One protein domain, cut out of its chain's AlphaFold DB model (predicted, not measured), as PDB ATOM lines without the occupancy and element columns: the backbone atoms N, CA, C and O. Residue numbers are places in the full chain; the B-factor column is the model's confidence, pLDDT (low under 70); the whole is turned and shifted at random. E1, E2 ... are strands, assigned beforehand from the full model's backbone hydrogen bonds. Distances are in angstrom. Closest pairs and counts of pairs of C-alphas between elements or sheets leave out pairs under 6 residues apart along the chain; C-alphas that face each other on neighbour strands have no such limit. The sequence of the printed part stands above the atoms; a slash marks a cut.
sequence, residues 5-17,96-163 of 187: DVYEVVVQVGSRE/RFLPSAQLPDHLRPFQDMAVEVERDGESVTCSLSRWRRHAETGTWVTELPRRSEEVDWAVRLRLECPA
ATOM      1  N   ASP A   5     266.878 183.467 237.577       86.31
ATOM      2  CA  ASP A   5     266.898 182.223 238.333       86.31
ATOM      3  C   ASP A   5     266.695 182.536 239.815       86.31
ATOM      4  O   ASP A   5     267.394 183.379 240.388       86.31
ATOM      5  N   VAL A   6     265.731 181.861 240.437       89.25
ATOM      6  CA  VAL A   6     265.376 182.047 241.846       89.25
ATOM      7  C   VAL A   6     265.637 180.752 242.600       89.25
ATOM      8  O   VAL A   6     265.063 179.716 242.273       89.25
ATOM      9  N   TYR A   7     266.453 180.834 243.647       88.62
ATOM     10  CA  TYR A   7     266.777 179.722 244.535       88.62
ATOM     11  C   TYR A   7     266.337 180.075 245.943       88.62
ATOM     12  O   TYR A   7     266.648 181.159 246.437       88.62
ATOM     13  N   GLU A   8     265.624 179.167 246.599       89.94
ATOM     14  CA  GLU A   8     265.112 179.385 247.946       89.94
ATOM     15  C   GLU A   8     265.410 178.175 248.825       89.94
ATOM     16  O   GLU A   8     265.131 177.038 248.453       89.94
ATOM     17  N   VAL A   9     265.951 178.435 250.013       87.62
ATOM     18  CA  VAL A   9     266.155 177.420 251.049       87.62
ATOM     19  C   VAL A   9     265.553 177.896 252.361       87.62
ATOM     20  O   VAL A   9     265.624 179.075 252.721       87.62
ATOM     21  N   VAL A  10     264.967 176.957 253.097       86.94
ATOM     22  CA  VAL A  10     264.517 177.175 254.470       86.94
ATOM     23  C   VAL A  10     265.405 176.339 255.374       86.94
ATOM     24  O   VAL A  10     265.395 175.114 255.298       86.94
ATOM     25  N   VAL A  11     266.174 177.013 256.222       80.06
ATOM     26  CA  VAL A  11     267.117 176.386 257.143       80.06
ATOM     27  C   VAL A  11     266.570 176.531 258.557       80.06
ATOM     28  O   VAL A  11     266.284 177.644 259.013       80.06
ATOM     29  N   GLN A  12     266.418 175.407 259.259       74.44
ATOM     30  CA  GLN A  12     266.230 175.445 260.703       74.44
ATOM     31  C   GLN A  12     267.569 175.808 261.334       74.44
ATOM     32  O   GLN A  12     268.547 175.081 261.233       74.44
ATOM     33  N   VAL A  13     267.594 176.958 261.985       66.25
ATOM     34  CA  VAL A  13     268.723 177.512 262.736       66.25
ATOM     35  C   VAL A  13     269.102 176.626 263.929       66.25
ATOM     36  O   VAL A  13     270.174 176.795 264.499       66.25
ATOM     37  N   GLY A  14     268.251 175.661 264.282       53.88
ATOM     38  CA  GLY A  14     268.340 174.931 265.534       53.88
ATOM     39  C   GLY A  14     267.962 175.852 266.689       53.88
ATOM     40  O   GLY A  14     268.241 177.053 266.687       53.88
ATOM     41  N   SER A  15     267.307 175.301 267.708       42.50
ATOM     42  CA  SER A  15     267.329 175.976 268.997       42.50
ATOM     43  C   SER A  15     268.790 176.157 269.381       42.50
ATOM     44  O   SER A  15     269.613 175.265 269.162       42.50
ATOM     45  N   ARG A  16     269.102 177.285 270.014       46.88
ATOM     46  CA  ARG A  16     270.232 177.374 270.929       46.88
ATOM     47  C   ARG A  16     269.969 176.340 272.027       46.88
ATOM     48  O   ARG A  16     269.549 176.696 273.122       46.88
ATOM     49  N   GLU A  17     270.130 175.049 271.731       42.03
ATOM     50  CA  GLU A  17     270.370 174.088 272.777       42.03
ATOM     51  C   GLU A  17     271.603 174.651 273.441       42.03
ATOM     52  O   GLU A  17     272.691 174.733 272.868       42.03
ATOM     53  N   ARG A  96     279.077 179.502 244.051       86.25
ATOM     54  CA  ARG A  96     280.052 179.758 245.114       86.25
ATOM     55  C   ARG A  96     280.030 181.229 245.514       86.25
ATOM     56  O   ARG A  96     280.294 182.094 244.692       86.25
ATOM     57  N   PHE A  97     279.762 181.532 246.782       83.00
ATOM     58  CA  PHE A  97     279.864 182.909 247.281       83.00
ATOM     59  C   PHE A  97     281.325 183.366 247.300       83.00
ATOM     60  O   PHE A  97     282.203 182.639 247.777       83.00
ATOM     61  N   LEU A  98     281.590 184.568 246.785       80.31
ATOM     62  CA  LEU A  98     282.924 185.155 246.850       80.31
ATOM     63  C   LEU A  98     283.219 185.674 248.272       80.31
ATOM     64  O   LEU A  98     282.303 186.120 248.961       80.31
ATOM     65  N   PRO A  99     284.492 185.683 248.719       65.62
ATOM     66  CA  PRO A  99     284.868 186.129 250.069       65.62
ATOM     67  C   PRO A  99     284.507 187.591 250.383       65.62
ATOM     68  O   PRO A  99     284.502 187.995 251.542       65.62
ATOM     69  N   SER A 100     284.235 188.396 249.351       63.78
ATOM     70  CA  SER A 100     283.757 189.778 249.456       63.78
ATOM     71  C   SER A 100     282.317 189.880 249.971       63.78
ATOM     72  O   SER A 100     281.922 190.947 250.440       63.78
ATOM     73  N   ALA A 101     281.537 188.794 249.925       62.31
ATOM     74  CA  ALA A 101     280.163 188.744 250.406       62.31
ATOM     75  C   ALA A 101     280.117 188.669 251.944       62.31
ATOM     76  O   ALA A 101     279.812 187.634 252.531       62.31
ATOM     77  N   GLN A 102     280.432 189.778 252.617       63.16
ATOM     78  CA  GLN A 102     280.176 189.909 254.051       63.16
ATOM     79  C   GLN A 102     278.678 190.089 254.272       63.16
ATOM     80  O   GLN A 102     278.091 191.081 253.835       63.16
ATOM     81  N   LEU A 103     278.058 189.124 254.943       67.00
ATOM     82  CA  LEU A 103     276.664 189.237 255.337       67.00
ATOM     83  C   LEU A 103     276.505 190.255 256.475       67.00
ATOM     84  O   LEU A 103     277.370 190.362 257.345       67.00
ATOM     85  N   PRO A 104     275.380 190.985 256.520       65.38
ATOM     86  CA  PRO A 104     274.999 191.745 257.690       65.38
ATOM     87  C   PRO A 104     274.755 190.774 258.843       65.38
ATOM     88  O   PRO A 104     274.215 189.685 258.631       65.38
ATOM     89  N   ASP A 105     275.110 191.235 260.042       66.31
ATOM     90  CA  ASP A 105     274.904 190.587 261.339       66.31
ATOM     91  C   ASP A 105     273.785 189.523 261.329       66.31
ATOM     92  O   ASP A 105     272.623 189.844 261.053       66.31
ATOM     93  N   HIS A 106     274.144 188.270 261.640       62.94
ATOM     94  CA  HIS A 106     273.306 187.061 261.685       62.94
ATOM     95  C   HIS A 106     271.876 187.248 262.221       62.94
ATOM     96  O   HIS A 106     270.951 186.514 261.848       62.94
ATOM     97  N   LEU A 107     271.668 188.230 263.095       61.00
ATOM     98  CA  LEU A 107     270.388 188.517 263.730       61.00
ATOM     99  C   LEU A 107     269.403 189.282 262.841       61.00
ATOM    100  O   LEU A 107     268.205 189.235 263.115       61.00
ATOM    101  N   ARG A 108     269.846 189.966 261.779       72.31
ATOM    102  CA  ARG A 108     268.970 190.876 261.027       72.31
ATOM    103  C   ARG A 108     268.451 190.257 259.727       72.31
ATOM    104  O   ARG A 108     269.252 189.786 258.914       72.31
ATOM    105  N   PRO A 109     267.123 190.252 259.502       77.81
ATOM    106  CA  PRO A 109     266.579 190.059 258.166       77.81
ATOM    107  C   PRO A 109     267.001 191.223 257.261       77.81
ATOM    108  O   PRO A 109     267.253 192.335 257.729       77.81
ATOM    109  N   PHE A 110     267.106 190.949 255.967       84.69
ATOM    110  CA  PHE A 110     267.455 191.938 254.952       84.69
ATOM    111  C   PHE A 110     266.845 191.539 253.614       84.69
ATOM    112  O   PHE A 110     266.518 190.372 253.388       84.69
ATOM    113  N   GLN A 111     266.701 192.511 252.724       87.81
ATOM    114  CA  GLN A 111     266.164 192.298 251.391       87.81
ATOM    115  C   GLN A 111     267.097 192.868 250.343       87.81
ATOM    116  O   GLN A 111     267.744 193.890 250.565       87.81
ATOM    117  N   ASP A 112     267.127 192.174 249.216       85.81
ATOM    118  CA  ASP A 112     267.792 192.572 247.987       85.81
ATOM    119  C   ASP A 112     269.239 193.048 248.146       85.81
ATOM    120  O   ASP A 112     269.697 193.997 247.505       85.81
ATOM    121  N   MET A 113     269.981 192.375 249.022       86.62
ATOM    122  CA  MET A 113     271.391 192.656 249.195       86.62
ATOM    123  C   MET A 113     272.167 192.144 247.987       86.62
ATOM    124  O   MET A 113     272.113 190.959 247.661       86.62
ATOM    125  N   ALA A 114     272.930 193.032 247.355       87.56
ATOM    126  CA  ALA A 114     273.834 192.646 246.286       87.56
ATOM    127  C   ALA A 114     274.941 191.737 246.837       87.56
ATOM    128  O   ALA A 114     275.685 192.125 247.739       87.56
ATOM    129  N   VAL A 115     275.045 190.535 246.280       87.44
ATOM    130  CA  VAL A 115     276.096 189.565 246.583       87.44
ATOM    131  C   VAL A 115     276.746 189.109 245.289       87.44
ATOM    132  O   VAL A 115     276.073 188.919 244.275       87.44
ATOM    133  N   GLU A 116     278.060 188.939 245.312       88.75
ATOM    134  CA  GLU A 116     278.787 188.365 244.186       88.75
ATOM    135  C   GLU A 116     278.931 186.859 244.392       88.75
ATOM    136  O   GLU A 116     279.398 186.390 245.437       88.75
ATOM    137  N   VAL A 117     278.512 186.103 243.382       88.69
ATOM    138  CA  VAL A 117     278.651 184.651 243.343       88.69
ATOM    139  C   VAL A 117     279.384 184.249 242.075       88.69
ATOM    140  O   VAL A 117     279.235 184.869 241.028       88.69
ATOM    141  N   GLU A 118     280.168 183.191 242.165       88.00
ATOM    142  CA  GLU A 118     280.743 182.508 241.020       88.00
ATOM    143  C   GLU A 118     279.784 181.392 240.593       88.00
ATOM    144  O   GLU A 118     279.411 180.535 241.400       88.00
ATOM    145  N   ARG A 119     279.367 181.425 239.329       86.44
ATOM    146  CA  ARG A 119     278.507 180.430 238.682       86.44
ATOM    147  C   ARG A 119     279.142 180.073 237.348       86.44
ATOM    148  O   ARG A 119     279.468 180.975 236.583       86.44
ATOM    149  N   ASP A 120     279.349 178.787 237.078       83.88
ATOM    150  CA  ASP A 120     279.992 178.315 235.839       83.88
ATOM    151  C   ASP A 120     281.372 178.960 235.555       83.88
ATOM    152  O   ASP A 120     281.804 179.074 234.410       83.88
ATOM    153  N   GLY A 121     282.079 179.401 236.603       83.12
ATOM    154  CA  GLY A 121     283.360 180.112 236.491       83.12
ATOM    155  C   GLY A 121     283.253 181.604 236.144       83.12
ATOM    156  O   GLY A 121     284.284 182.261 236.001       83.12
ATOM    157  N   GLU A 122     282.043 182.161 236.036       85.38
ATOM    158  CA  GLU A 122     281.803 183.595 235.861       85.38
ATOM    159  C   GLU A 122     281.330 184.248 237.167       85.38
ATOM    160  O   GLU A 122     280.515 183.691 237.905       85.38
ATOM    161  N   SER A 123     281.823 185.460 237.447       87.19
ATOM    162  CA  SER A 123     281.325 186.276 238.560       87.19
ATOM    163  C   SER A 123     280.025 186.968 238.160       87.19
ATOM    164  O   SER A 123     279.972 187.703 237.169       87.19
ATOM    165  N   VAL A 124     278.977 186.736 238.944       88.44
ATOM    166  CA  VAL A 124     277.632 187.257 238.725       88.44
ATOM    167  C   VAL A 124     277.156 187.964 239.987       88.44
ATOM    168  O   VAL A 124     277.232 187.435 241.096       88.44
ATOM    169  N   THR A 125     276.621 189.171 239.820       89.62
ATOM    170  CA  THR A 125     275.941 189.880 240.906       89.62
ATOM    171  C   THR A 125     274.506 189.382 241.026       89.62
ATOM    172  O   THR A 125     273.709 189.517 240.094       89.62
ATOM    173  N   CYS A 126     274.172 188.838 242.190       89.69
ATOM    174  CA  CYS A 126     272.847 188.344 242.539       89.69
ATOM    175  C   CYS A 126     272.248 189.149 243.701       89.69
ATOM    176  O   CYS A 126     272.943 189.879 244.407       89.69
ATOM    177  N   SER A 127     270.939 189.014 243.886       91.25
ATOM    178  CA  SER A 127     270.171 189.606 244.978       91.25
ATOM    179  C   SER A 127     269.923 188.546 246.047       91.25
ATOM    180  O   SER A 127     269.279 187.536 245.768       91.25
ATOM    181  N   LEU A 128     270.427 188.743 247.261       89.62
ATOM    182  CA  LEU A 128     270.183 187.860 248.398       89.62
ATOM    183  C   LEU A 128     269.195 188.510 249.364       89.62
ATOM    184  O   LEU A 128     269.341 189.669 249.749       89.62
ATOM    185  N   SER A 129     268.214 187.735 249.803       90.12
ATOM    186  CA  SER A 129     267.238 188.149 250.805       90.12
ATOM    187  C   SER A 129     267.137 187.116 251.921       90.12
ATOM    188  O   SER A 129     267.221 185.909 251.682       90.12
ATOM    189  N   ARG A 130     266.933 187.599 253.147       87.06
ATOM    190  CA  ARG A 130     266.825 186.806 254.371       87.06
ATOM    191  C   ARG A 130     265.559 187.194 255.127       87.06
ATOM    192  O   ARG A 130     265.406 188.342 255.538       87.06
ATOM    193  N   TRP A 131     264.708 186.209 255.400       89.12
ATOM    194  CA  TRP A 131     263.536 186.350 256.264       89.12
ATOM    195  C   TRP A 131     263.685 185.500 257.511       89.12
ATOM    196  O   TRP A 131     264.328 184.445 257.509       89.12
ATOM    197  N   ARG A 132     263.012 185.939 258.566       84.38
ATOM    198  CA  ARG A 132     262.854 185.186 259.804       84.38
ATOM    199  C   ARG A 132     261.399 184.808 259.983       84.38
ATOM    200  O   ARG A 132     260.519 185.545 259.548       84.38
ATOM    201  N   ARG A 133     261.135 183.676 260.619       84.44
ATOM    202  CA  ARG A 133     259.767 183.285 260.944       84.44
ATOM    203  C   ARG A 133     259.411 183.777 262.344       84.44
ATOM    204  O   ARG A 133     260.149 183.531 263.285       84.44
ATOM    205  N   HIS A 134     258.305 184.489 262.496       80.44
ATOM    206  CA  HIS A 134     257.815 184.931 263.799       80.44
ATOM    207  C   HIS A 134     257.325 183.723 264.612       80.44
ATOM    208  O   HIS A 134     256.583 182.904 264.070       80.44
ATOM    209  N   ALA A 135     257.705 183.610 265.890       76.75
ATOM    210  CA  ALA A 135     257.393 182.424 266.697       76.75
ATOM    211  C   ALA A 135     255.887 182.251 266.933       76.75
ATOM    212  O   ALA A 135     255.335 181.185 266.681       76.75
ATOM    213  N   GLU A 136     255.210 183.325 267.348       77.06
ATOM    214  CA  GLU A 136     253.782 183.263 267.684       77.06
ATOM    215  C   GLU A 136     252.869 183.134 266.454       77.06
ATOM    216  O   GLU A 136     251.942 182.329 266.431       77.06
ATOM    217  N   THR A 137     253.107 183.947 265.418       80.81
ATOM    218  CA  THR A 137     252.221 184.045 264.248       80.81
ATOM    219  C   THR A 137     252.630 183.115 263.107       80.81
ATOM    220  O   THR A 137     251.853 182.895 262.178       80.81
ATOM    221  N   GLY A 138     253.854 182.578 263.133       80.31
ATOM    222  CA  GLY A 138     254.397 181.716 262.085       80.31
ATOM    223  C   GLY A 138     254.660 182.417 260.747       80.31
ATOM    224  O   GLY A 138     254.984 181.725 259.776       80.31
ATOM    225  N   THR A 139     254.518 183.745 260.671       85.50
ATOM    226  CA  THR A 139     254.685 184.532 259.440       85.50
ATOM    227  C   THR A 139     256.150 184.866 259.170       85.50
ATOM    228  O   THR A 139     256.964 184.957 260.086       85.50
ATOM    229  N   TRP A 140     256.504 185.048 257.897       87.94
ATOM    230  CA  TRP A 140     257.850 185.460 257.500       87.94
ATOM    231  C   TRP A 140     257.973 186.979 257.556       87.94
ATOM    232  O   TRP A 140     257.250 187.685 256.857       87.94
ATOM    233  N   VAL A 141     258.902 187.469 258.369       84.19
ATOM    234  CA  VAL A 141     259.141 188.892 258.600       84.19
ATOM    235  C   VAL A 141     260.499 189.321 258.044       84.19
ATOM    236  O   VAL A 141     261.495 188.595 258.124       84.19
ATOM    237  N   THR A 142     260.506 190.512 257.451       79.25
ATOM    238  CA  THR A 142     261.668 191.189 256.843       79.25
ATOM    239  C   THR A 142     262.245 192.270 257.745       79.25
ATOM    240  O   THR A 142     263.356 192.733 257.521       79.25
ATOM    241  N   GLU A 143     261.494 192.657 258.772       72.25
ATOM    242  CA  GLU A 143     261.882 193.607 259.800       72.25
ATOM    243  C   GLU A 143     261.512 193.006 261.151       72.25
ATOM    244  O   GLU A 143     260.403 192.500 261.336       72.25
ATOM    245  N   LEU A 144     262.451 193.044 262.094       63.75
ATOM    246  CA  LEU A 144     262.181 192.646 263.468       63.75
ATOM    247  C   LEU A 144     261.583 193.847 264.209       63.75
ATOM    248  O   LEU A 144     262.242 194.891 264.297       63.75
ATOM    249  N   PRO A 145     260.366 193.732 264.770       60.69
ATOM    250  CA  PRO A 145     259.878 194.706 265.732       60.69
ATOM    251  C   PRO A 145     260.921 194.881 266.838       60.69
ATOM    252  O   PRO A 145     261.346 193.907 267.450       60.69
ATOM    253  N   ARG A 146     261.301 196.127 267.156       57.56
ATOM    254  CA  ARG A 146     262.294 196.450 268.210       57.56
ATOM    255  C   ARG A 146     262.012 195.817 269.587       57.56
ATOM    256  O   ARG A 146     262.868 195.902 270.459       57.56
ATOM    257  N   ARG A 147     260.813 195.266 269.807       51.50
ATOM    258  CA  ARG A 147     260.368 194.635 271.059       51.50
ATOM    259  C   ARG A 147     260.059 193.137 270.958       51.50
ATOM    260  O   ARG A 147     259.793 192.553 271.999       51.50
ATOM    261  N   SER A 148     260.046 192.522 269.772       53.50
ATOM    262  CA  SER A 148     259.774 191.082 269.661       53.50
ATOM    263  C   SER A 148     261.095 190.318 269.631       53.50
ATOM    264  O   SER A 148     261.749 190.221 268.593       53.50
ATOM    265  N   GLU A 149     261.494 189.788 270.782       56.34
ATOM    266  CA  GLU A 149     262.611 188.840 270.877       56.34
ATOM    267  C   GLU A 149     262.196 187.420 270.446       56.34
ATOM    268  O   GLU A 149     263.051 186.567 270.217       56.34
ATOM    269  N   GLU A 150     260.893 187.162 270.281       55.69
ATOM    270  CA  GLU A 150     260.357 185.842 269.942       55.69
ATOM    271  C   GLU A 150     260.304 185.602 268.431       55.69
ATOM    272  O   GLU A 150     259.297 185.780 267.738       55.69
ATOM    273  N   VAL A 151     261.442 185.161 267.913       64.50
ATOM    274  CA  VAL A 151     261.603 184.709 266.536       64.50
ATOM    275  C   VAL A 151     261.774 183.197 266.551       64.50
ATOM    276  O   VAL A 151     262.582 182.673 267.317       64.50
ATOM    277  N   ASP A 152     261.017 182.494 265.712       65.00
ATOM    278  CA  ASP A 152     261.250 181.074 265.479       65.00
ATOM    279  C   ASP A 152     262.644 180.907 264.861       65.00
ATOM    280  O   ASP A 152     263.138 181.746 264.093       65.00
ATOM    281  N   TRP A 153     263.281 179.788 265.169       70.31
ATOM    282  CA  TRP A 153     264.622 179.445 264.715       70.31
ATOM    283  C   TRP A 153     264.586 178.926 263.274       70.31
ATOM    284  O   TRP A 153     265.269 177.973 262.925       70.31
ATOM    285  N   ALA A 154     263.790 179.545 262.407       76.81
ATOM    286  CA  ALA A 154     263.739 179.248 260.985       76.81
ATOM    287  C   ALA A 154     264.142 180.491 260.192       76.81
ATOM    288  O   ALA A 154     263.605 181.588 260.382       76.81
ATOM    289  N   VAL A 155     265.102 180.307 259.291       82.69
ATOM    290  CA  VAL A 155     265.545 181.328 258.346       82.69
ATOM    291  C   VAL A 155     265.191 180.868 256.950       82.69
ATOM    292  O   VAL A 155     265.448 179.730 256.567       82.69
ATOM    293  N   ARG A 156     264.626 181.784 256.177       88.88
ATOM    294  CA  ARG A 156     264.460 181.618 254.741       88.88
ATOM    295  C   ARG A 156     265.500 182.480 254.053       88.88
ATOM    296  O   ARG A 156     265.592 183.671 254.350       88.88
ATOM    297  N   LEU A 157     266.260 181.880 253.149       88.50
ATOM    298  CA  LEU A 157     267.180 182.582 252.265       88.50
ATOM    299  C   LEU A 157     266.695 182.429 250.832       88.50
ATOM    300  O   LEU A 157     266.334 181.328 250.417       88.50
ATOM    301  N   ARG A 158     266.712 183.528 250.084       91.69
ATOM    302  CA  ARG A 158     266.401 183.537 248.655       91.69
ATOM    303  C   ARG A 158     267.511 184.241 247.905       91.69
ATOM    304  O   ARG A 158     267.809 185.392 248.215       91.69
ATOM    305  N   LEU A 159     268.079 183.555 246.926       90.12
ATOM    306  CA  LEU A 159     269.038 184.100 245.980       90.12
ATOM    307  C   LEU A 159     268.345 184.279 244.632       90.12
ATOM    308  O   LEU A 159     267.783 183.330 244.088       90.12
ATOM    309  N   GLU A 160     268.400 185.485 244.089       91.38
ATOM    310  CA  GLU A 160     267.953 185.782 242.736       91.38
ATOM    311  C   GLU A 160     269.143 186.179 241.882       91.38
ATOM    312  O   GLU A 160     269.784 187.200 242.128       91.38
ATOM    313  N   CYS A 161     269.417 185.400 240.849       89.06
ATOM    314  CA  CYS A 161     270.481 185.691 239.906       89.06
ATOM    315  C   CYS A 161     269.892 186.061 238.541       89.06
ATOM    316  O   CYS A 161     268.811 185.585 238.180       89.06
ATOM    317  N   PRO A 162     270.582 186.899 237.747       87.44
ATOM    318  CA  PRO A 162     270.327 186.970 236.313       87.44
ATOM    319  C   PRO A 162     270.332 185.552 235.738       87.44
ATOM    320  O   PRO A 162     271.216 184.772 236.100       87.44
ATOM    321  N   ALA A 163     269.361 185.219 234.880       81.00
ATOM    322  CA  ALA A 163     269.359 183.915 234.231       81.00
ATOM    323  C   ALA A 163     270.721 183.673 233.585       81.00
ATOM    324  O   ALA A 163     271.272 184.579 232.937       81.00
TER     325      ALA A 163
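AT A GLANCE: This is residues 5 to 17 and 96 to 163 of the 187 residues of an uncharacterized protein of Nocardia uniformis (UniProt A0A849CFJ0). One long, narrow, twisted sheet of four antiparallel strands makes the body, with E3 and E4 as its inner strands and E1 and E2 at its edges. The tight turn between E2 and E3 lies at one end of the long axis; at the other end the long loop of residues 135 to 150 joins E3 to E4, and residues 140 to 141 fold back to pair with E3. The printed part has 81 residues, with no named helix and with strands E1, E2, E3 and E4 along the chain; the sheet's order is E1, E4, E3, E2, and the class is all strand. The whole is only just compact, close to loose, with a radius of gyration of the C-alphas of 14.0 A, and elongated, with spans of 42 by 24 by 22 A.

HOW THE PARTS SIT: The inner strands E3, residues 122 to 134, and E4, residues 151 to 162, form a hairpin, antiparallel at 155 degrees between their directions; N 129 and O 158 are 2.9 A apart, within hydrogen-bond range. E2, residues 110 to 119, is the edge strand beside E3, antiparallel at 144 degrees, with N 124 and O 117 at 2.8 A and N 110 and O 130 at 3.1 A, within hydrogen-bond range. E2 and E3 also form a hairpin, and E2, E3 and E4 make a meander, each strand the antiparallel neighbour of the one before. E1, residues 5 to 12, is the other edge strand, antiparallel to E4 at 164 degrees; N 7 and O 159 are 2.9 A apart, within hydrogen-bond range. E1 and E2 are apart. From edge to edge the strands' lines turn by 67 degrees. E2 bends by 57 degrees at residue 116, E3 by 52 degrees at residue 125 and E4 by 61 degrees at residue 154. Two short antiparallel pairings are added: residues 96 to 97 with 117 to 118 of E2, and residues 140 to 141 with 132 to 133 of E3.

IN THESE COORDINATES: E3 is the longest strand, 13 residues and 36.8 A from C-alpha 122 at (281.803, 183.595, 235.861) to C-alpha 134. E4 measures 31.5 A and ends with C-alpha 162 at (270.327, 186.970, 236.313). E1 measures 23.4 A and begins with C-alpha 5 at (266.898, 182.223, 238.333), and E2 measures 22.8 A.

THE WHOLE: The two C-alphas farthest apart, those of Gly 121 and Arg 147, are 44.0 A apart. Residues 18 to 95 are not printed, and C-alphas 17 and 96 across this cut are 29.9 A apart. The link from E2 to E3 is tight, and the link from E3 to E4, 16 residues, is long. The mean pLDDT of the printed part is 77.5, with residues 13 to 17, 99 to 107 and 144 to 152 under 70.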